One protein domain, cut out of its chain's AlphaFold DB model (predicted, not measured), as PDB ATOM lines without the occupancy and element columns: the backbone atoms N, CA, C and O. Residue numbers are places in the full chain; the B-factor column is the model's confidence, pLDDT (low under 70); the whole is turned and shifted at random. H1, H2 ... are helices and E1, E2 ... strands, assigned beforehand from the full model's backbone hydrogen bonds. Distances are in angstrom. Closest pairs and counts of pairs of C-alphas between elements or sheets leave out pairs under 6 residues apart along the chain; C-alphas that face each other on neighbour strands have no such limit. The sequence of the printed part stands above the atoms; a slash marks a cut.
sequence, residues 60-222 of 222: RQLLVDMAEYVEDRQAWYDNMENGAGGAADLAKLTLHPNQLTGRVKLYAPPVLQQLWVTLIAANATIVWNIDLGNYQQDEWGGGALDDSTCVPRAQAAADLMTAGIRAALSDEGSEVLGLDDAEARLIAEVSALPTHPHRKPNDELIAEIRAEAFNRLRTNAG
ATOM      1  N   ARG A  60     195.430 158.457 227.393       86.31
ATOM      2  CA  ARG A  60     196.839 158.244 227.733       86.31
ATOM      3  C   ARG A  60     197.614 159.556 227.687       86.31
ATOM      4  O   ARG A  60     198.260 159.906 228.667       86.31
ATOM      5  N   GLN A  61     197.457 160.325 226.608       89.62
ATOM      6  CA  GLN A  61     198.062 161.652 226.507       89.62
ATOM      7  C   GLN A  61     197.576 162.579 227.627       89.62
ATOM      8  O   GLN A  61     198.376 163.275 228.232       89.62
ATOM      9  N   LEU A  62     196.277 162.562 227.944       90.94
ATOM     10  CA  LEU A  62     195.736 163.356 229.047       90.94
ATOM     11  C   LEU A  62     196.358 162.970 230.400       90.94
ATOM     12  O   LEU A  62     196.668 163.858 231.184       90.94
ATOM     13  N   LEU A  63     196.560 161.679 230.679       90.25
ATOM     14  CA  LEU A  63     197.208 161.227 231.914       90.25
ATOM     15  C   LEU A  63     198.663 161.700 232.005       90.25
ATOM     16  O   LEU A  63     199.093 162.089 233.087       90.25
ATOM     17  N   VAL A  64     199.390 161.716 230.883       90.25
ATOM     18  CA  VAL A  64     200.746 162.285 230.806       90.25
ATOM     19  C   VAL A  64     200.713 163.789 231.070       90.25
ATOM     20  O   VAL A  64     201.408 164.253 231.966       90.25
ATOM     21  N   ASP A  65     199.837 164.533 230.385       90.75
ATOM     22  CA  ASP A  65     199.693 165.983 230.578       90.75
ATOM     23  C   ASP A  65     199.337 166.328 232.044       90.75
ATOM     24  O   ASP A  65     199.778 167.335 232.596       90.75
ATOM     25  N   MET A  66     198.523 165.487 232.695       91.06
ATOM     26  CA  MET A  66     198.181 165.619 234.114       91.06
ATOM     27  C   MET A  66     199.374 165.315 235.021       91.06
ATOM     28  O   MET A  66     199.555 166.020 236.008       91.06
ATOM     29  N   ALA A  67     200.175 164.297 234.703       90.50
ATOM     30  CA  ALA A  67     201.366 163.948 235.472       90.50
ATOM     31  C   ALA A  67     202.417 165.065 235.413       90.50
ATOM     32  O   ALA A  67     202.892 165.491 236.460       90.50
ATOM     33  N   GLU A  68     202.689 165.603 234.219       89.75
ATOM     34  CA  GLU A  68     203.595 166.745 234.026       89.75
ATOM     35  C   GLU A  68     203.140 167.966 234.842       89.75
ATOM     36  O   GLU A  68     203.948 168.623 235.497       89.75
ATOM     37  N   TYR A  69     201.832 168.250 234.860       90.12
ATOM     38  CA  TYR A  69     201.271 169.325 235.684       90.12
ATOM     39  C   TYR A  69     201.453 169.088 237.182       90.12
ATOM     40  O   TYR A  69     201.754 170.023 237.920       90.12
ATOM     41  N   VAL A  70     201.233 167.861 237.650       90.56
ATOM     42  CA  VAL A  70     201.366 167.529 239.072       90.56
ATOM     43  C   VAL A  70     202.821 167.626 239.519       90.56
ATOM     44  O   VAL A  70     203.075 168.205 240.572       90.56
ATOM     45  N   GLU A  71     203.760 167.136 238.710       87.88
ATOM     46  CA  GLU A  71     205.198 167.211 238.985       87.88
ATOM     47  C   GLU A  71     205.688 168.668 239.041       87.88
ATOM     48  O   GLU A  71     206.361 169.050 239.998       87.88
ATOM     49  N   ASP A  72     205.260 169.513 238.093       86.31
ATOM     50  CA  ASP A  72     205.524 170.962 238.121       86.31
ATOM     51  C   ASP A  72     205.024 171.607 239.424       86.31
ATOM     52  O   ASP A  72     205.728 172.386 240.072       86.31
ATOM     53  N   ARG A  73     203.809 171.251 239.863       86.56
ATOM     54  CA  ARG A  73     203.237 171.792 241.104       86.56
ATOM     55  C   ARG A  73     203.942 171.283 242.352       86.56
ATOM     56  O   ARG A  73     204.139 172.077 243.266       86.56
ATOM     57  N   GLN A  74     204.341 170.015 242.396       86.00
ATOM     58  CA  GLN A  74     205.117 169.467 243.512       86.00
ATOM     59  C   GLN A  74     206.461 170.181 243.648       86.00
ATOM     60  O   GLN A  74     206.779 170.647 244.739       86.00
ATOM     61  N   ALA A  75     207.185 170.380 242.542       81.19
ATOM     62  CA  ALA A  75     208.426 171.150 242.547       81.19
ATOM     63  C   ALA A  75     208.204 172.590 243.044       81.19
ATOM     64  O   ALA A  75     208.982 173.110 243.844       81.19
ATOM     65  N   TRP A  76     207.109 173.232 242.621       80.94
ATOM     66  CA  TRP A  76     206.739 174.560 243.108       80.94
ATOM     67  C   TRP A  76     206.471 174.588 244.621       80.94
ATOM     68  O   TRP A  76     206.948 175.499 245.301       80.94
ATOM     69  N   TYR A  77     205.762 173.596 245.167       82.12
ATOM     70  CA  TYR A  77     205.523 173.494 246.610       82.12
ATOM     71  C   TYR A  77     206.806 173.232 247.401       82.12
ATOM     72  O   TYR A  77     207.008 173.838 248.451       82.12
ATOM     73  N   ASP A  78     207.685 172.371 246.895       77.88
ATOM     74  CA  ASP A  78     208.943 172.039 247.563       77.88
ATOM     75  C   ASP A  78     209.872 173.259 247.649       77.88
ATOM     76  O   ASP A  78     210.573 173.434 248.648       77.88
ATOM     77  N   ASN A  79     209.825 174.150 246.652       75.12
ATOM     78  CA  ASN A  79     210.523 175.436 246.700       75.12
ATOM     79  C   ASN A  79     209.933 176.380 247.759       75.12
ATOM     80  O   ASN A  79     210.681 177.091 248.430       75.12
ATOM     81  N   MET A  80     208.605 176.381 247.937       74.19
ATOM     82  CA  MET A  80     207.950 177.159 248.998       74.19
ATOM     83  C   MET A  80     208.284 176.642 250.401       74.19
ATOM     84  O   MET A  80     208.372 177.429 251.337       74.19
ATOM     85  N   GLU A  81     208.463 175.332 250.571       71.00
ATOM     86  CA  GLU A  81     208.749 174.740 251.882       71.00
ATOM     87  C   GLU A  81     210.231 174.857 252.271       71.00
ATOM     88  O   GLU A  81     210.548 175.141 253.425       71.00
ATOM     89  N   ASN A  82     211.149 174.671 251.316       65.25
ATOM     90  CA  ASN A  82     212.583 174.570 251.610       65.25
ATOM     91  C   ASN A  82     213.361 175.884 251.455       65.25
ATOM     92  O   ASN A  82     214.563 175.903 251.717       65.25
ATOM     93  N   GLY A  83     212.725 176.962 250.985       54.94
ATOM     94  CA  GLY A  83     213.361 178.271 250.780       54.94
ATOM     95  C   GLY A  83     214.522 178.280 249.772       54.94
ATOM     96  O   GLY A  83     215.176 179.300 249.563       54.94
ATOM     97  N   ALA A  84     214.801 177.145 249.131       45.75
ATOM     98  CA  ALA A  84     215.906 176.968 248.215       45.75
ATOM     99  C   ALA A  84     215.473 177.346 246.794       45.75
ATOM    100  O   ALA A  84     214.891 176.540 246.080       45.75
ATOM    101  N   GLY A  85     215.828 178.558 246.367       40.81
ATOM    102  CA  GLY A  85     215.918 178.901 244.947       40.81
ATOM    103  C   GLY A  85     214.754 179.735 244.425       40.81
ATOM    104  O   GLY A  85     213.643 179.255 244.214       40.81
ATOM    105  N   GLY A  86     215.057 181.010 244.170       41.53
ATOM    106  CA  GLY A  86     214.131 181.964 243.576       41.53
ATOM    107  C   GLY A  86     213.545 181.466 242.262       41.53
ATOM    108  O   GLY A  86     214.264 180.872 241.469       41.53
ATOM    109  N   ALA A  87     212.249 181.739 242.069       42.91
ATOM    110  CA  ALA A  87     211.499 181.565 240.826       42.91
ATOM    111  C   ALA A  87     212.038 180.427 239.943       42.91
ATOM    112  O   ALA A  87     212.384 180.668 238.787       42.91
ATOM    113  N   ALA A  88     212.191 179.217 240.497       42.19
ATOM    114  CA  ALA A  88     212.602 178.081 239.690       42.19
ATOM    115  C   ALA A  88     211.579 177.971 238.563       42.19
ATOM    116  O   ALA A  88     210.377 177.945 238.840       42.19
ATOM    117  N   ASP A  89     212.082 178.044 237.327       44.06
ATOM    118  CA  ASP A  89     211.319 178.003 236.087       44.06
ATOM    119  C   ASP A  89     210.148 177.035 236.258       44.06
ATOM    120  O   ASP A  89     210.365 175.824 236.253       44.06
ATOM    121  N   LEU A  90     208.928 177.574 236.438       49.62
ATOM    122  CA  LEU A  90     207.692 176.807 236.272       49.62
ATOM    123  C   LEU A  90     207.921 176.007 235.001       49.62
ATOM    124  O   LEU A  90     208.147 176.618 233.944       49.62
ATOM    125  N   ALA A  91     207.975 174.679 235.115       46.34
ATOM    126  CA  ALA A  91     208.187 173.826 233.970       46.34
ATOM    127  C   ALA A  91     207.166 174.300 232.947       46.34
ATOM    128  O   ALA A  91     205.979 174.434 233.258       46.34
ATOM    129  N   LYS A  92     207.649 174.725 231.772       54.34
ATOM    130  CA  LYS A  92     206.786 175.305 230.745       54.34
ATOM    131  C   LYS A  92     205.840 174.210 230.305       54.34
ATOM    132  O   LYS A  92     206.153 173.454 229.392       54.34
ATOM    133  N   LEU A  93     204.704 174.134 230.987       58.28
ATOM    134  CA  LEU A  93     203.644 173.206 230.694       58.28
ATOM    135  C   LEU A  93     203.319 173.370 229.223       58.28
ATOM    136  O   LEU A  93     203.000 174.463 228.747       58.28
ATOM    137  N   THR A  94     203.418 172.262 228.509       65.25
ATOM    138  CA  THR A  94     203.121 172.171 227.083       65.25
ATOM    139  C   THR A  94     201.680 172.613 226.803       65.25
ATOM    140  O   THR A  94     201.377 173.106 225.717       65.25
ATOM    141  N   LEU A  95     200.799 172.504 227.809       70.50
ATOM    142  CA  LEU A  95     199.401 172.914 227.779       70.50
ATOM    143  C   LEU A  95     199.071 173.963 228.852       70.50
ATOM    144  O   LEU A  95     199.431 173.825 230.018       70.50
ATOM    145  N   HIS A  96     198.272 174.972 228.497       79.94
ATOM    146  CA  HIS A  96     197.795 175.951 229.475       79.94
ATOM    147  C   HIS A  96     196.878 175.279 230.531       79.94
ATOM    148  O   HIS A  96     195.972 174.531 230.142       79.94
ATOM    149  N   PRO A  97     196.991 175.591 231.842       77.56
ATOM    150  CA  PRO A  97     196.227 174.919 232.911       77.56
ATOM    151  C   PRO A  97     194.700 174.900 232.710       77.56
ATOM    152  O   PRO A  97     194.025 173.908 232.997       77.56
ATOM    153  N   ASN A  98     194.140 175.976 232.148       82.19
ATOM    154  CA  ASN A  98     192.708 176.051 231.825       82.19
ATOM    155  C   ASN A  98     192.290 175.062 230.724       82.19
ATOM    156  O   ASN A  98     191.205 174.484 230.795       82.19
ATOM    157  N   GLN A  99     193.142 174.847 229.714       86.62
ATOM    158  CA  GLN A  99     192.876 173.874 228.653       86.62
ATOM    159  C   GLN A  99     192.948 172.450 229.207       86.62
ATOM    160  O   GLN A  99     192.080 171.629 228.907       86.62
ATOM    161  N   LEU A 100     193.931 172.184 230.072       90.38
ATOM    162  CA  LEU A 100     194.084 170.896 230.737       90.38
ATOM    163  C   LEU A 100     192.863 170.586 231.612       90.38
ATOM    164  O   LEU A 100     192.255 169.531 231.462       90.38
ATOM    165  N   THR A 101     192.402 171.556 232.407       90.25
ATOM    166  CA  THR A 101     191.176 171.423 233.213       90.25
ATOM    167  C   THR A 101     189.948 171.083 232.362       90.25
ATOM    168  O   THR A 101     189.132 170.249 232.756       90.25
ATOM    169  N   GLY A 102     189.808 171.693 231.180       88.94
ATOM    170  CA  GLY A 102     188.738 171.351 230.239       88.94
ATOM    171  C   GLY A 102     188.818 169.899 229.756       88.94
ATOM    172  O   GLY A 102     187.807 169.199 229.738       88.94
ATOM    173  N   ARG A 103     190.021 169.416 229.426       90.38
ATOM    174  CA  ARG A 103     190.242 168.028 228.985       90.38
ATOM    175  C   ARG A 103     189.994 167.020 230.105       90.38
ATOM    176  O   ARG A 103     189.366 165.995 229.846       90.38
ATOM    177  N   VAL A 104     190.398 167.328 231.338       90.69
ATOM    178  CA  VAL A 104     190.122 166.486 232.514       90.69
ATOM    179  C   VAL A 104     188.619 166.292 232.698       90.69
ATOM    180  O   VAL A 104     188.159 165.156 232.766       90.69
ATOM    181  N   LYS A 105     187.835 167.378 232.677       88.62
ATOM    182  CA  LYS A 105     186.370 167.312 232.826       88.62
ATOM    183  C   LYS A 105     185.680 166.462 231.754       88.62
ATOM    184  O   LYS A 105     184.635 165.880 232.022       88.62
ATOM    185  N   LEU A 106     186.232 166.419 230.542       87.06
ATOM    186  CA  LEU A 106     185.618 165.728 229.407       87.06
ATOM    187  C   LEU A 106     186.035 164.260 229.287       87.06
ATOM    188  O   LEU A 106     185.220 163.433 228.881       87.06
ATOM    189  N   TYR A 107     187.293 163.936 229.588       87.25
ATOM    190  CA  TYR A 107     187.874 162.647 229.202       87.25
ATOM    191  C   TYR A 107     188.436 161.826 230.362       87.25
ATOM    192  O   TYR A 107     188.588 160.609 230.195       87.25
ATOM    193  N   ALA A 108     188.734 162.443 231.512       86.00
ATOM    194  CA  ALA A 108     189.292 161.722 232.650       86.00
ATOM    195  C   ALA A 108     188.225 160.854 233.345       86.00
ATOM    196  O   ALA A 108     187.046 161.218 233.359       86.00
ATOM    197  N   PRO A 109     188.617 159.725 233.958       83.50
ATOM    198  CA  PRO A 109     187.765 158.967 234.869       83.50
ATOM    199  C   PRO A 109     187.215 159.833 236.020       83.50
ATOM    200  O   PRO A 109     187.929 160.723 236.489       83.50
ATOM    201  N   PRO A 110     186.003 159.555 236.541       81.69
ATOM    202  CA  PRO A 110     185.372 160.367 237.589       81.69
ATOM    203  C   PRO A 110     186.239 160.595 238.835       81.69
ATOM    204  O   PRO A 110     186.268 161.701 239.370       81.69
ATOM    205  N   VAL A 111     186.991 159.577 239.269       81.25
ATOM    206  CA  VAL A 111     187.906 159.690 240.417       81.25
ATOM    207  C   VAL A 111     188.997 160.728 240.145       81.25
ATOM    208  O   VAL A 111     189.208 161.629 240.954       81.25
ATOM    209  N   LEU A 112     189.628 160.671 238.969       86.38
ATOM    210  CA  LEU A 112     190.646 161.643 238.572       86.38
ATOM    211  C   LEU A 112     190.082 163.053 238.392       86.38
ATOM    212  O   LEU A 112     190.773 164.020 238.698       86.38
ATOM    213  N   GLN A 113     188.831 163.191 237.943       88.56
ATOM    214  CA  GLN A 113     188.182 164.502 237.866       88.56
ATOM    215  C   GLN A 113     188.058 165.157 239.245       88.56
ATOM    216  O   GLN A 113     188.280 166.358 239.375       88.56
ATOM    217  N   GLN A 114     187.724 164.386 240.280       84.25
ATOM    218  CA  GLN A 114     187.575 164.924 241.633       84.25
ATOM    219  C   GLN A 114     188.915 165.237 242.282       84.25
ATOM    220  O   GLN A 114     189.070 166.317 242.842       84.25
ATOM    221  N   LEU A 115     189.898 164.344 242.141       86.00
ATOM    222  CA  LEU A 115     191.264 164.614 242.594       86.00
ATOM    223  C   LEU A 115     191.823 165.880 241.931       86.00
ATOM    224  O   LEU A 115     192.406 166.724 242.610       86.00
ATOM    225  N   TRP A 116     191.543 166.077 240.639       93.25
ATOM    226  CA  TRP A 116     191.891 167.305 239.930       93.25
ATOM    227  C   TRP A 116     191.221 168.542 240.532       93.25
ATOM    228  O   TRP A 116     191.886 169.546 240.766       93.25
ATOM    229  N   VAL A 117     189.915 168.490 240.813       89.38
ATOM    230  CA  VAL A 117     189.197 169.608 241.452       89.38
ATOM    231  C   VAL A 117     189.817 169.955 242.803       89.38
ATOM    232  O   VAL A 117     190.010 171.136 243.091       89.38
ATOM    233  N   THR A 118     190.157 168.952 243.611       87.06
ATOM    234  CA  THR A 118     190.785 169.164 244.917       87.06
ATOM    235  C   THR A 118     192.175 169.788 244.786       87.06
ATOM    236  O   THR A 118     192.460 170.775 245.463       87.06
ATOM    237  N   LEU A 119     193.003 169.297 243.857       90.38
ATOM    238  CA  LEU A 119     194.317 169.875 243.568       90.38
ATOM    239  C   LEU A 119     194.216 171.338 243.111       90.38
ATOM    240  O   LEU A 119     194.939 172.200 243.606       90.38
ATOM    241  N   ILE A 120     193.309 171.646 242.179       91.12
ATOM    242  CA  ILE A 120     193.116 173.015 241.683       91.12
ATOM    243  C   ILE A 120     192.601 173.945 242.788       91.12
ATOM    244  O   ILE A 120     193.036 175.093 242.860       91.12
ATOM    245  N   ALA A 121     191.715 173.466 243.665       87.56
ATOM    246  CA  ALA A 121     191.239 174.250 244.800       87.56
ATOM    247  C   ALA A 121     192.375 174.572 245.783       87.56
ATOM    248  O   ALA A 121     192.547 175.736 246.138       87.56
ATOM    249  N   ALA A 122     193.195 173.581 246.152       85.62
ATOM    250  CA  ALA A 122     194.347 173.790 247.029       85.62
ATOM    251  C   ALA A 122     195.374 174.762 246.415       85.62
ATOM    252  O   ALA A 122     195.870 175.663 247.093       85.62
ATOM    253  N   ASN A 123     195.619 174.652 245.104       86.81
ATOM    254  CA  ASN A 123     196.432 175.606 244.348       86.81
ATOM    255  C   ASN A 123     195.887 177.034 244.419       86.81
ATOM    256  O   ASN A 123     196.637 177.974 244.681       86.81
ATOM    257  N   ALA A 124     194.584 177.204 244.189       85.50
ATOM    258  CA  ALA A 124     193.943 178.510 244.248       85.50
ATOM    259  C   ALA A 124     194.044 179.124 245.652       85.50
ATOM    260  O   ALA A 124     194.256 180.326 245.765       85.50
ATOM    261  N   THR A 125     193.956 178.315 246.712       85.38
ATOM    262  CA  THR A 125     194.148 178.779 248.092       85.38
ATOM    263  C   THR A 125     195.560 179.311 248.335       85.38
ATOM    264  O   THR A 125     195.705 180.348 248.980       85.38
ATOM    265  N   ILE A 126     196.598 178.655 247.807       83.50
ATOM    266  CA  ILE A 126     197.977 179.159 247.908       83.50
ATOM    267  C   ILE A 126     198.112 180.498 247.182       83.50
ATOM    268  O   ILE A 126     198.558 181.471 247.784       83.50
ATOM    269  N   VAL A 127     197.679 180.569 245.918       84.12
ATOM    270  CA  VAL A 127     197.753 181.805 245.116       84.12
ATOM    271  C   VAL A 127     196.994 182.942 245.795       84.12
ATOM    272  O   VAL A 127     197.524 184.036 245.934       84.12
ATOM    273  N   TRP A 128     195.796 182.665 246.308       82.75
ATOM    274  CA  TRP A 128     194.995 183.643 247.039       82.75
ATOM    275  C   TRP A 128     195.712 184.185 248.282       82.75
ATOM    276  O   TRP A 128     195.657 185.381 248.547       82.75
ATOM    277  N   ASN A 129     196.405 183.334 249.047       80.38
ATOM    278  CA  ASN A 129     197.183 183.794 250.200       80.38
ATOM    279  C   ASN A 129     198.369 184.675 249.789       80.38
ATOM    280  O   ASN A 129     198.645 185.663 250.466       80.38
ATOM    281  N   ILE A 130     199.029 184.360 248.673       80.50
ATOM    282  CA  ILE A 130     200.093 185.204 248.112       80.50
ATOM    283  C   ILE A 130     199.527 186.566 247.701       80.50
ATOM    284  O   ILE A 130     200.082 187.593 248.085       80.50
ATOM    285  N   ASP A 131     198.397 186.584 246.992       78.88
ATOM    286  CA  ASP A 131     197.737 187.814 246.537       78.88
ATOM    287  C   ASP A 131     197.266 188.696 247.706       78.88
ATOM    288  O   ASP A 131     197.254 189.924 247.601       78.88
ATOM    289  N   LEU A 132     196.907 188.086 248.841       81.81
ATOM    290  CA  LEU A 132     196.574 188.790 250.082       81.81
ATOM    291  C   LEU A 132     197.796 189.332 250.841       81.81
ATOM    292  O   LEU A 132     197.621 190.044 251.828       81.81
ATOM    293  N   GLY A 133     199.016 189.016 250.401       76.81
ATOM    294  CA  GLY A 133     200.246 189.410 251.083       76.81
ATOM    295  C   GLY A 133     200.601 188.537 252.290       76.81
ATOM    296  O   GLY A 133     201.513 188.892 253.028       76.81
ATOM    297  N   ASN A 134     199.949 187.381 252.467       80.62
ATOM    298  CA  ASN A 134     200.270 186.396 253.516       80.62
ATOM    299  C   ASN A 134     201.480 185.520 253.131       80.62
ATOM    300  O   ASN A 134     201.570 184.356 253.525       80.62
ATOM    301  N   TYR A 135     202.364 186.048 252.284       78.38
ATOM    302  CA  TYR A 135     203.570 185.398 251.797       78.38
ATOM    303  C   TYR A 135     204.760 186.269 252.172       78.38
ATOM    304  O   TYR A 135     204.881 187.406 251.710       78.38
ATOM    305  N   GLN A 136     205.631 185.733 253.016       73.69
ATOM    306  CA  GLN A 136     206.852 186.405 253.431       73.69
ATOM    307  C   GLN A 136     208.020 185.800 252.673       73.69
ATOM    308  O   GLN A 136     208.245 184.593 252.737       73.69
ATOM    309  N   GLN A 137     208.758 186.648 251.965       72.38
ATOM    310  CA  GLN A 137     209.998 186.260 251.312       72.38
ATOM    311  C   GLN A 137     211.176 186.623 252.221       72.38
ATOM    312  O   GLN A 137     211.259 187.749 252.716       72.38
ATOM    313  N   ASP A 138     212.061 185.664 252.462       68.00
ATOM    314  CA  ASP A 138     213.313 185.868 253.171       68.00
ATOM    315  C   ASP A 138     214.376 186.530 252.276       68.00
ATOM    316  O   ASP A 138     214.216 186.713 251.064       68.00
ATOM    317  N   GLU A 139     215.488 186.915 252.896       64.56
ATOM    318  CA  GLU A 139     216.612 187.584 252.233       64.56
ATOM    319  C   GLU A 139     217.378 186.695 251.233       64.56
ATOM    320  O   GLU A 139     218.155 187.208 250.426       64.56
ATOM    321  N   TRP A 140     217.139 185.381 251.241       63.09
ATOM    322  CA  TRP A 140     217.739 184.402 250.329       63.09
ATOM    323  C   TRP A 140     216.801 183.999 249.185       63.09
ATOM    324  O   TRP A 140     217.161 183.170 248.347       63.09
ATOM    325  N   GLY A 141     215.629 184.632 249.103       57.31
ATOM    326  CA  GLY A 141     214.630 184.392 248.069       57.31
ATOM    327  C   GLY A 141     213.725 183.192 248.347       57.31
ATOM    328  O   GLY A 141     212.854 182.920 247.518       57.31
ATOM    329  N   GLY A 142     213.893 182.521 249.488       60.81
ATOM    330  CA  GLY A 142     212.933 181.566 250.014       60.81
ATOM    331  C   GLY A 142     211.685 182.296 250.475       60.81
ATOM    332  O   GLY A 142     211.753 183.453 250.878       60.81
ATOM    333  N   GLY A 143     210.515 181.675 250.391       65.88
ATOM    334  CA  GLY A 143     209.338 182.330 250.940       65.88
ATOM    335  C   GLY A 143     208.303 181.366 251.450       65.88
ATOM    336  O   GLY A 143     208.053 180.326 250.849       65.88
ATOM    337  N   ALA A 144     207.716 181.754 252.573       67.31
ATOM    338  CA  ALA A 144     206.787 180.962 253.343       67.31
ATOM    339  C   ALA A 144     205.431 181.665 253.403       67.31
ATOM    340  O   ALA A 144     205.339 182.893 253.465       67.31
ATOM    341  N   LEU A 145     204.368 180.865 253.401       73.00
ATOM    342  CA  LEU A 145     203.034 181.351 253.728       73.00
ATOM    343  C   LEU A 145     202.889 181.466 255.246       73.00
ATOM    344  O   LEU A 145     203.331 180.578 255.977       73.00
ATOM    345  N   ASP A 146     202.190 182.502 255.707       70.50
ATOM    346  CA  ASP A 146     201.841 182.655 257.126       70.50
ATOM    347  C   ASP A 146     200.983 181.472 257.624       70.50
ATOM    348  O   ASP A 146     201.082 181.045 258.777       70.50
ATOM    349  N   ASP A 147     200.165 180.891 256.736       76.12
ATOM    350  CA  ASP A 147     199.475 179.627 256.990       76.12
ATOM    351  C   ASP A 147     200.359 178.423 256.630       76.12
ATOM    352  O   ASP A 147     200.382 177.939 255.493       76.12
ATOM    353  N   SER A 148     201.012 177.880 257.659       71.06
ATOM    354  CA  SER A 148     201.829 176.658 257.589       71.06
ATOM    355  C   SER A 148     201.093 175.394 257.109       71.06
ATOM    356  O   SER A 148     201.735 174.369 256.893       71.06
ATOM    357  N   THR A 149     199.763 175.414 256.959       75.88
ATOM    358  CA  THR A 149     198.974 174.253 256.511       75.88
ATOM    359  C   THR A 149     198.635 174.271 255.022       75.88
ATOM    360  O   THR A 149     198.327 173.217 254.464       75.88
ATOM    361  N   CYS A 150     198.724 175.427 254.356       79.94
ATOM    362  CA  CYS A 150     198.347 175.574 252.949       79.94
ATOM    363  C   CYS A 150     199.241 174.752 252.004       79.94
ATOM    364  O   CYS A 150     198.726 174.001 251.173       79.94
ATOM    365  N   VAL A 151     200.567 174.852 252.153       81.81
ATOM    366  CA  VAL A 151     201.527 174.109 251.311       81.81
ATOM    367  C   VAL A 151     201.431 172.593 251.545       81.81
ATOM    368  O   VAL A 151     201.223 171.877 250.563       81.81
ATOM    369  N   PRO A 152     201.436 172.077 252.795       82.56
ATOM    370  CA  PRO A 152     201.250 170.644 253.045       82.56
ATOM    371  C   PRO A 152     199.933 170.076 252.496       82.56
ATOM    372  O   PRO A 152     199.905 168.963 251.977       82.56
ATOM    373  N   ARG A 153     198.834 170.842 252.556       81.00
ATOM    374  CA  ARG A 153     197.540 170.446 251.972       81.00
ATOM    375  C   ARG A 153     197.605 170.294 250.457       81.00
ATOM    376  O   ARG A 153     197.092 169.316 249.915       81.00
ATOM    377  N   ALA A 154     198.225 171.251 249.773       85.81
ATOM    378  CA  ALA A 154     198.359 171.207 248.322       85.81
ATOM    379  C   ALA A 154     199.301 170.084 247.869       85.81
ATOM    380  O   ALA A 154     198.991 169.367 246.917       85.81
ATOM    381  N   GLN A 155     200.383 169.860 248.613       85.88
ATOM    382  CA  GLN A 155     201.263 168.709 248.438       85.88
ATOM    383  C   GLN A 155     200.512 167.378 248.590       85.88
ATOM    384  O   GLN A 155     200.591 166.534 247.703       85.88
ATOM    385  N   ALA A 156     199.720 167.199 249.654       82.69
ATOM    386  CA  ALA A 156     198.918 165.989 249.843       82.69
ATOM    387  C   ALA A 156     197.906 165.774 248.700       82.69
ATOM    388  O   ALA A 156     197.714 164.649 248.235       82.69
ATOM    389  N   ALA A 157     197.290 166.848 248.193       85.81
ATOM    390  CA  ALA A 157     196.412 166.773 247.025       85.81
ATOM    391  C   ALA A 157     197.168 166.356 245.746       85.81
ATOM    392  O   ALA A 157     196.640 165.575 244.952       85.81
ATOM    393  N   ALA A 158     198.400 166.831 245.549       88.75
ATOM    394  CA  ALA A 158     199.255 166.433 244.431       88.75
ATOM    395  C   ALA A 158     199.730 164.973 244.540       88.75
ATOM    396  O   ALA A 158     199.731 164.243 243.546       88.75
ATOM    397  N   ASP A 159     200.047 164.509 245.747       84.88
ATOM    398  CA  ASP A 159     200.417 163.115 246.002       84.88
ATOM    399  C   ASP A 159     199.240 162.170 245.712       84.88
ATOM    400  O   ASP A 159     199.393 161.162 245.016       84.88
ATOM    401  N   LEU A 160     198.032 162.539 246.155       84.12
ATOM    402  CA  LEU A 160     196.792 161.829 245.826       84.12
ATOM    403  C   LEU A 160     196.531 161.798 244.318       84.12
ATOM    404  O   LEU A 160     196.126 160.767 243.779       84.12
ATOM    405  N   MET A 161     196.783 162.910 243.627       89.75
ATOM    406  CA  MET A 161     196.655 162.987 242.176       89.75
ATOM    407  C   MET A 161     197.638 162.041 241.473       89.75
ATOM    408  O   MET A 161     197.240 161.302 240.572       89.75
ATOM    409  N   THR A 162     198.893 162.002 241.927       88.69
ATOM    410  CA  THR A 162     199.931 161.091 241.421       88.69
ATOM    411  C   THR A 162     199.529 159.630 241.610       88.69
ATOM    412  O   THR A 162     199.591 158.843 240.662       88.69
ATOM    413  N   ALA A 163     199.061 159.269 242.807       83.31
ATOM    414  CA  ALA A 163     198.551 157.933 243.108       83.31
ATOM    415  C   ALA A 163     197.361 157.564 242.205       83.31
ATOM    416  O   ALA A 163     197.319 156.474 241.638       83.31
ATOM    417  N   GLY A 164     196.426 158.495 241.994       85.31
ATOM    418  CA  GLY A 164     195.297 158.300 241.087       85.31
ATOM    419  C   GLY A 164     195.724 158.080 239.636       85.31
ATOM    420  O   GLY A 164     195.162 157.221 238.956       85.31
ATOM    421  N   ILE A 165     196.717 158.829 239.146       88.94
ATOM    422  CA  ILE A 165     197.242 158.671 237.782       88.94
ATOM    423  C   ILE A 165     197.913 157.303 237.629       88.94
ATOM    424  O   ILE A 165     197.657 156.617 236.640       88.94
ATOM    425  N   ARG A 166     198.708 156.861 238.614       84.25
ATOM    426  CA  ARG A 166     199.311 155.515 238.621       84.25
ATOM    427  C   ARG A 166     198.252 154.419 238.607       84.25
ATOM    428  O   ARG A 166     198.325 153.518 237.773       84.25
ATOM    429  N   ALA A 167     197.228 154.545 239.452       81.00
ATOM    430  CA  ALA A 167     196.103 153.617 239.474       81.00
ATOM    431  C   ALA A 167     195.395 153.557 238.107       81.00
ATOM    432  O   ALA A 167     195.110 152.466 237.617       81.00
ATOM    433  N   ALA A 168     195.181 154.700 237.449       81.69
ATOM    434  CA  ALA A 168     194.565 154.758 236.124       81.69
ATOM    435  C   ALA A 168     195.458 154.185 235.005       81.69
ATOM    436  O   ALA A 168     194.952 153.519 234.105       81.69
ATOM    437  N   LEU A 169     196.776 154.407 235.056       80.19
ATOM    438  CA  LEU A 169     197.735 153.855 234.088       80.19
ATOM    439  C   LEU A 169     197.896 152.337 234.223       80.19
ATOM    440  O   LEU A 169     198.068 151.645 233.223       80.19
ATOM    441  N   SER A 170     197.796 151.803 235.444       72.62
ATOM    442  CA  SER A 170     197.834 150.355 235.691       72.62
ATOM    443  C   SER A 170     196.642 149.594 235.083       72.62
ATOM    444  O   SER A 170     196.656 148.366 235.027       72.62
ATOM    445  N   ASP A 171     195.619 150.317 234.612       63.69
ATOM    446  CA  ASP A 171     194.307 149.797 234.239       63.69
ATOM    447  C   ASP A 171     193.983 149.908 232.736       63.69
ATOM    448  O   ASP A 171     192.825 149.764 232.350       63.69
ATOM    449  N   GLU A 172     194.976 150.105 231.854       54.78
ATOM    450  CA  GLU A 172     194.783 150.247 230.389       54.78
ATOM    451  C   GLU A 172     194.030 149.073 229.698       54.78
ATOM    452  O   GLU A 172     193.736 149.147 228.504       54.78
ATOM    453  N   GLY A 173     193.657 148.009 230.426       49.62
ATOM    454  CA  GLY A 173     192.809 146.907 229.957       49.62
ATOM    455  C   GLY A 173     191.358 146.866 230.477       49.62
ATOM    456  O   GLY A 173     190.573 146.090 229.933       49.62
ATOM    457  N   SER A 174     190.968 147.653 231.490       45.44
ATOM    458  CA  SER A 174     189.634 147.568 232.112       45.44
ATOM    459  C   SER A 174     188.785 148.791 231.769       45.44
ATOM    460  O   SER A 174     188.902 149.864 232.351       45.44
ATOM    461  N   GLU A 175     187.903 148.655 230.780       47.28
ATOM    462  CA  GLU A 175     187.095 149.778 230.284       47.28
ATOM    463  C   GLU A 175     185.992 150.250 231.246       47.28
ATOM    464  O   GLU A 175     185.396 151.300 231.003       47.28
ATOM    465  N   VAL A 176     185.723 149.529 232.337       48.38
ATOM    466  CA  VAL A 176     184.704 149.897 233.328       48.38
ATOM    467  C   VAL A 176     185.092 149.323 234.690       48.38
ATOM    468  O   VAL A 176     184.676 148.223 235.044       48.38
ATOM    469  N   LEU A 177     185.868 150.061 235.478       52.03
ATOM    470  CA  LEU A 177     185.862 149.841 236.921       52.03
ATOM    471  C   LEU A 177     184.705 150.632 237.522       52.03
ATOM    472  O   LEU A 177     184.533 151.824 237.249       52.03
ATOM    473  N   GLY A 178     183.896 149.949 238.331       57.78
ATOM    474  CA  GLY A 178     182.985 150.625 239.242       57.78
ATOM    475  C   GLY A 178     183.774 151.573 240.145       57.78
ATOM    476  O   GLY A 178     184.975 151.393 240.364       57.78
ATOM    477  N   LEU A 179     183.097 152.594 240.666       63.19
ATOM    478  CA  LEU A 179     183.705 153.599 241.540       63.19
ATOM    479  C   LEU A 179     184.481 152.957 242.711       63.19
ATOM    480  O   LEU A 179     185.534 153.458 243.095       63.19
ATOM    481  N   ASP A 180     183.990 151.814 243.195       65.31
ATOM    482  CA  ASP A 180     184.545 151.047 244.310       65.31
ATOM    483  C   ASP A 180     185.903 150.394 243.991       65.31
ATOM    484  O   ASP A 180     186.804 150.405 244.828       65.31
ATOM    485  N   ASP A 181     186.098 149.871 242.777       66.62
ATOM    486  CA  ASP A 181     187.374 149.258 242.377       66.62
ATOM    487  C   ASP A 181     188.454 150.323 242.143       66.62
ATOM    488  O   ASP A 181     189.624 150.134 242.488       66.62
ATOM    489  N   ALA A 182     188.056 151.468 241.578       64.38
ATOM    490  CA  ALA A 182     188.936 152.620 241.431       64.38
ATOM    491  C   ALA A 182     189.321 153.202 242.802       64.38
ATOM    492  O   ALA A 182     190.481 153.560 243.015       64.38
ATOM    493  N   GLU A 183     188.377 153.243 243.750       67.06
ATOM    494  CA  GLU A 183     188.651 153.607 245.139       67.06
ATOM    495  C   GLU A 183     189.641 152.628 245.779       67.06
ATOM    496  O   GLU A 183     190.679 153.060 246.273       67.06
ATOM    497  N   ALA A 184     189.386 151.319 245.723       69.25
ATOM    498  CA  ALA A 184     190.238 150.305 246.345       69.25
ATOM    499  C   ALA A 184     191.701 150.371 245.870       69.25
ATOM    500  O   ALA A 184     192.629 150.215 246.667       69.25
ATOM    501  N   ARG A 185     191.926 150.649 244.583       68.56
ATOM    502  CA  ARG A 185     193.279 150.805 244.031       68.56
ATOM    503  C   ARG A 185     193.925 152.124 244.416       68.56
ATOM    504  O   ARG A 185     195.107 152.128 244.746       68.56
ATOM    505  N   LEU A 186     193.160 153.218 244.440       69.25
ATOM    506  CA  LEU A 186     193.670 154.481 244.967       69.25
ATOM    507  C   LEU A 186     194.134 154.301 246.416       69.25
ATOM    508  O   LEU A 186     195.202 154.779 246.768       69.25
ATOM    509  N   ILE A 187     193.387 153.560 247.240       71.12
ATOM    510  CA  ILE A 187     193.798 153.241 248.616       71.12
ATOM    511  C   ILE A 187     195.142 152.517 248.638       71.12
ATOM    512  O   ILE A 187     196.002 152.867 249.447       71.12
ATOM    513  N   ALA A 188     195.319 151.516 247.774       71.44
ATOM    514  CA  ALA A 188     196.553 150.744 247.705       71.44
ATOM    515  C   ALA A 188     197.755 151.622 247.313       71.44
ATOM    516  O   ALA A 188     198.777 151.583 247.992       71.44
ATOM    517  N   GLU A 189     197.606 152.458 246.282       72.06
ATOM    518  CA  GLU A 189     198.652 153.388 245.831       72.06
ATOM    519  C   GLU A 189     198.969 154.455 246.884       72.06
ATOM    520  O   GLU A 189     200.133 154.746 247.144       72.06
ATOM    521  N   VAL A 190     197.948 155.004 247.547       66.69
ATOM    522  CA  VAL A 190     198.125 155.993 248.619       66.69
ATOM    523  C   VAL A 190     198.858 155.398 249.813       66.69
ATOM    524  O   VAL A 190     199.742 156.038 250.371       66.69
ATOM    525  N   SER A 191     198.545 154.152 250.169       67.88
ATOM    526  CA  SER A 191     199.236 153.434 251.248       67.88
ATOM    527  C   SER A 191     200.698 153.120 250.910       67.88
ATOM    528  O   SER A 191     201.479 152.813 251.806       67.88
ATOM    529  N   ALA A 192     201.066 153.173 249.625       68.31
ATOM    530  CA  ALA A 192     202.423 152.959 249.135       68.31
ATOM    531  C   ALA A 192     203.226 154.264 248.964       68.31
ATOM    532  O   ALA A 192     204.408 154.207 248.617       68.31
ATOM    533  N   LEU A 193     202.617 155.435 249.192       64.69
ATOM    534  CA  LEU A 193     203.330 156.709 249.135       64.69
ATOM    535  C   LEU A 193     204.357 156.796 250.279       64.69
ATOM    536  O   LEU A 193     204.048 156.432 251.416       64.69
ATOM    537  N   PRO A 194     205.585 157.273 250.009       56.53
ATOM    538  CA  PRO A 194     206.593 157.430 251.046       56.53
ATOM    539  C   PRO A 194     206.133 158.450 252.096       56.53
ATOM    540  O   PRO A 194     205.719 159.564 251.770       56.53
ATOM    541  N   THR A 195     206.247 158.089 253.373       53.50
ATOM    542  CA  THR A 195     206.056 159.026 254.481       53.50
ATOM    543  C   THR A 195     207.250 159.980 254.525       53.50
ATOM    544  O   THR A 195     208.367 159.602 254.881       53.50
ATOM    545  N   HIS A 196     207.049 161.229 254.101       44.56
ATOM    546  CA  HIS A 196     208.122 162.223 254.099       44.56
ATOM    547  C   HIS A 196     208.470 162.651 255.542       44.56
ATOM    548  O   HIS A 196     207.580 163.096 256.269       44.56
ATOM    549  N   PRO A 197     209.748 162.572 255.967       40.28
ATOM    550  CA  PRO A 197     210.160 162.722 257.370       40.28
ATOM    551  C   PRO A 197     210.034 164.143 257.952       40.28
ATOM    552  O   PRO A 197     210.215 164.314 259.156       40.28
ATOM    553  N   HIS A 198     209.720 165.153 257.134       42.12
ATOM    554  CA  HIS A 198     209.579 166.555 257.562       42.12
ATOM    555  C   HIS A 198     208.135 167.083 257.537       42.12
ATOM    556  O   HIS A 198     207.881 168.176 258.037       42.12
ATOM    557  N   ARG A 199     207.168 166.301 257.039       46.62
ATOM    558  CA  ARG A 199     205.748 166.678 257.051       46.62
ATOM    559  C   ARG A 199     205.117 166.313 258.401       46.62
ATOM    560  O   ARG A 199     205.325 165.211 258.909       46.62
ATOM    561  N   LYS A 200     204.288 167.203 258.973       43.00
ATOM    562  CA  LYS A 200     203.270 166.811 259.981       43.00
ATOM    563  C   LYS A 200     202.533 165.561 259.474       43.00
ATOM    564  O   LYS A 200     202.395 165.456 258.259       43.00
ATOM    565  N   PRO A 201     202.074 164.642 260.349       47.56
ATOM    566  CA  PRO A 201     201.590 163.323 259.944       47.56
ATOM    567  C   PRO A 201     200.531 163.457 258.851       47.56
ATOM    568  O   PRO A 201     199.383 163.826 259.094       47.56
ATOM    569  N   ASN A 202     200.984 163.211 257.623       54.44
ATOM    570  CA  ASN A 202     200.253 163.476 256.394       54.44
ATOM    571  C   ASN A 202     199.055 162.528 256.279       54.44
ATOM    572  O   ASN A 202     198.127 162.804 255.538       54.44
ATOM    573  N   ASP A 203     199.048 161.448 257.058       57.34
ATOM    574  CA  ASP A 203     198.002 160.433 257.091       57.34
ATOM    575  C   ASP A 203     196.633 161.015 257.463       57.34
ATOM    576  O   ASP A 203     195.635 160.637 256.857       57.34
ATOM    577  N   GLU A 204     196.566 161.971 258.400       62.38
ATOM    578  CA  GLU A 204     195.298 162.618 258.780       62.38
ATOM    579  C   GLU A 204     194.788 163.553 257.677       62.38
ATOM    580  O   GLU A 204     193.602 163.547 257.359       62.38
ATOM    581  N   LEU A 205     195.691 164.305 257.044       63.38
ATOM    582  CA  LEU A 205     195.383 165.226 255.947       63.38
ATOM    583  C   LEU A 205     195.010 164.489 254.661       63.38
ATOM    584  O   LEU A 205     194.045 164.840 253.989       63.38
ATOM    585  N   ILE A 206     195.742 163.429 254.339       63.47
ATOM    586  CA  ILE A 206     195.442 162.521 253.238       63.47
ATOM    587  C   ILE A 206     194.102 161.837 253.506       63.47
ATOM    588  O   ILE A 206     193.287 161.760 252.591       63.47
ATOM    589  N   ALA A 207     193.822 161.393 254.737       67.69
ATOM    590  CA  ALA A 207     192.526 160.826 255.101       67.69
ATOM    591  C   ALA A 207     191.383 161.851 255.005       67.69
ATOM    592  O   ALA A 207     190.312 161.501 254.510       67.69
ATOM    593  N   GLU A 208     191.605 163.104 255.414       72.44
ATOM    594  CA  GLU A 208     190.641 164.207 255.303       72.44
ATOM    595  C   GLU A 208     190.332 164.524 253.834       72.44
ATOM    596  O   GLU A 208     189.175 164.466 253.418       72.44
ATOM    597  N   ILE A 209     191.366 164.769 253.021       65.44
ATOM    598  CA  ILE A 209     191.232 165.085 251.592       65.44
ATOM    599  C   ILE A 209     190.608 163.906 250.839       65.44
ATOM    600  O   ILE A 209     189.755 164.088 249.965       65.44
ATOM    601  N   ARG A 210     190.988 162.678 251.204       66.94
ATOM    602  CA  ARG A 210     190.378 161.459 250.683       66.94
ATOM    603  C   ARG A 210     188.890 161.411 251.021       66.94
ATOM    604  O   ARG A 210     188.073 161.227 250.120       66.94
ATOM    605  N   ALA A 211     188.530 161.577 252.292       74.19
ATOM    606  CA  ALA A 211     187.140 161.563 252.731       74.19
ATOM    607  C   ALA A 211     186.324 162.649 252.020       74.19
ATOM    608  O   ALA A 211     185.207 162.383 251.581       74.19
ATOM    609  N   GLU A 212     186.888 163.842 251.832       74.44
ATOM    610  CA  GLU A 212     186.243 164.931 251.106       74.44
ATOM    611  C   GLU A 212     186.011 164.588 249.626       74.44
ATOM    612  O   GLU A 212     184.887 164.718 249.131       74.44
ATOM    613  N   ALA A 213     187.033 164.095 248.918       65.62
ATOM    614  CA  ALA A 213     186.929 163.729 247.506       65.62
ATOM    615  C   ALA A 213     185.903 162.605 247.272       65.62
ATOM    616  O   ALA A 213     185.079 162.688 246.356       65.62
ATOM    617  N   PHE A 214     185.900 161.577 248.126       70.62
ATOM    618  CA  PHE A 214     184.956 160.462 248.022       70.62
ATOM    619  C   PHE A 214     183.538 160.828 248.465       70.62
ATOM    620  O   PHE A 214     182.572 160.380 247.840       70.62
ATOM    621  N   ASN A 215     183.379 161.693 249.469       74.88
ATOM    622  CA  ASN A 215     182.064 162.225 249.825       74.88
ATOM    623  C   ASN A 215     181.455 163.003 248.653       74.88
ATOM    624  O   ASN A 215     180.294 162.768 248.324       74.88
ATOM    625  N   ARG A 216     182.241 163.836 247.955       68.19
ATOM    626  CA  ARG A 216     181.789 164.552 246.746       68.19
ATOM    627  C   ARG A 216     181.382 163.609 245.610       68.19
ATOM    628  O   ARG A 216     180.442 163.912 244.874       68.19
ATOM    629  N   LEU A 217     182.059 162.467 245.452       63.91
ATOM    630  CA  LEU A 217     181.662 161.442 244.476       63.91
ATOM    631  C   LEU A 217     180.316 160.813 244.829       63.91
ATOM    632  O   LEU A 217     179.458 160.704 243.956       63.91
ATOM    633  N   ARG A 218     180.111 160.438 246.096       69.06
ATOM    634  CA  ARG A 218     178.846 159.837 246.545       69.06
ATOM    635  C   ARG A 218     177.673 160.801 246.438       69.06
ATOM    636  O   ARG A 218     176.604 160.385 246.010       69.06
ATOM    637  N   THR A 219     177.861 162.075 246.784       71.25
ATOM    638  CA  THR A 219     176.785 163.076 246.711       71.25
ATOM    639  C   THR A 219     176.393 163.441 245.283       71.25
ATOM    640  O   THR A 219     175.258 163.836 245.070       71.25
ATOM    641  N   ASN A 220     177.306 163.318 244.313       58.53
ATOM    642  CA  ASN A 220     177.025 163.623 242.905       58.53
ATOM    643  C   ASN A 220     176.520 162.408 242.104       58.53
ATOM    644  O   ASN A 220     176.141 162.564 240.944       58.53
ATOM    645  N   ALA A 221     176.566 161.203 242.684       55.47
ATOM    646  CA  ALA A 221     176.112 159.961 242.057       55.47
ATOM    647  C   ALA A 221     174.667 159.567 242.431       55.47
ATOM    648  O   ALA A 221     174.136 158.630 241.834       55.47
ATOM    649  N   GLY A 222     174.055 160.249 243.408       44.22
ATOM    650  CA  GLY A 222     172.642 160.110 243.790       44.22
ATOM    651  C   GLY A 222     171.790 161.241 243.239       44.22
ATOM    652  O   GLY A 222     170.609 160.967 242.936       44.22
TER     653      GLY A 222
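AT A GLANCE: This is residues 60 to 222 of the 222 residues of an uncharacterized protein of Micromonospora sp. CV4 (UniProt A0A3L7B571). A small two-stranded hairpin, E1 and E2, sits at one end of an up-and-down bundle of four helices, H1, H2, H3 and H4, each running against the one before it. H3 and H4 lie in the middle; on the side away from H1 and H2, H6 crosses both of them at steep angles, and H5 crosses residues 159 to 167 of H4, also at a steep angle. The printed part has 163 residues, with six named helices and two named strands in the order H1, H2, H3, E1, E2, H4, H5, H6; the sheet, order E1 - E2, is antiparallel, and the class is mostly helix. The whole is compact, with a radius of gyration of the C-alphas of 16.2 A, yet elongated, spanning 53 by 34 by 28 A.

IN THESE COORDINATES: E1 is residues 135 to 137 and E2 residues 143 to 145. H1, residues 60 to 82, is 32.9 A long and begins at C-alpha 60, (196.839, 158.244, 227.733). H3, residues 110 to 131, is 31.4 A long; H4, residues 150 to 169, is 28.8 A. H2 is residues 97 to 107 and H5 residues 179 to 191. H6, residues 202 to 221, is 28.3 A long and ends at C-alpha 221, (176.112, 159.961, 242.057).

HOW THE PARTS SIT: E1 and E2 form an antiparallel hairpin at 161 degrees, with N 136 and O 144, and N 144 and O 136, each 2.9 A apart, within hydrogen-bond range. The closest C-alphas of H1 and E2, Met 80 and Gly 143, are 5.7 A apart. H3 and H4, the hub, touch at a shallow tilt of 23 degrees, opposite ways, closest at the C-alphas of Ala 122 and Ala 154, 4.9 A. H1 touches H4 at a shallow tilt of 25 degrees, opposite ways, with the C-alphas of Val 70 and Ala 158 closest at 5.9 A. H2 and H3 form a helical hairpin, the closest C-alphas, Val 104 and Gln 113, 6.0 A apart. H1 and H2 form another, at a steep tilt of 42 degrees, through residues 62 to 66 of H1 alone; the closest C-alphas, Leu 62 and Arg 103, are 7.2 A apart. H5 touches H4 at a steep tilt of 61 degrees, the C-alphas of Ala 163 and Glu 189 closest at 5.3 A. H6 touches H4 at a steep tilt of 62 degrees, the C-alphas of Ala 156 and Ile 206 closest at 6.0 A. H1 and H6 are apart. In H1 to H6 every O i to N i+4 pair is within hydrogen-bond range.

THE WHOLE: The C-alphas of Glu 139 and Val 176, the two farthest apart, are 52.9 A apart. The printed part has no cut and ends at the chain's last residue, 222. The link from H1 to H2, residues 83 to 96, is long. The mean pLDDT of the printed part is 73.0; 63 residues are under 70, among them residues 82 to 94, 171 to 186 and 190 to 207.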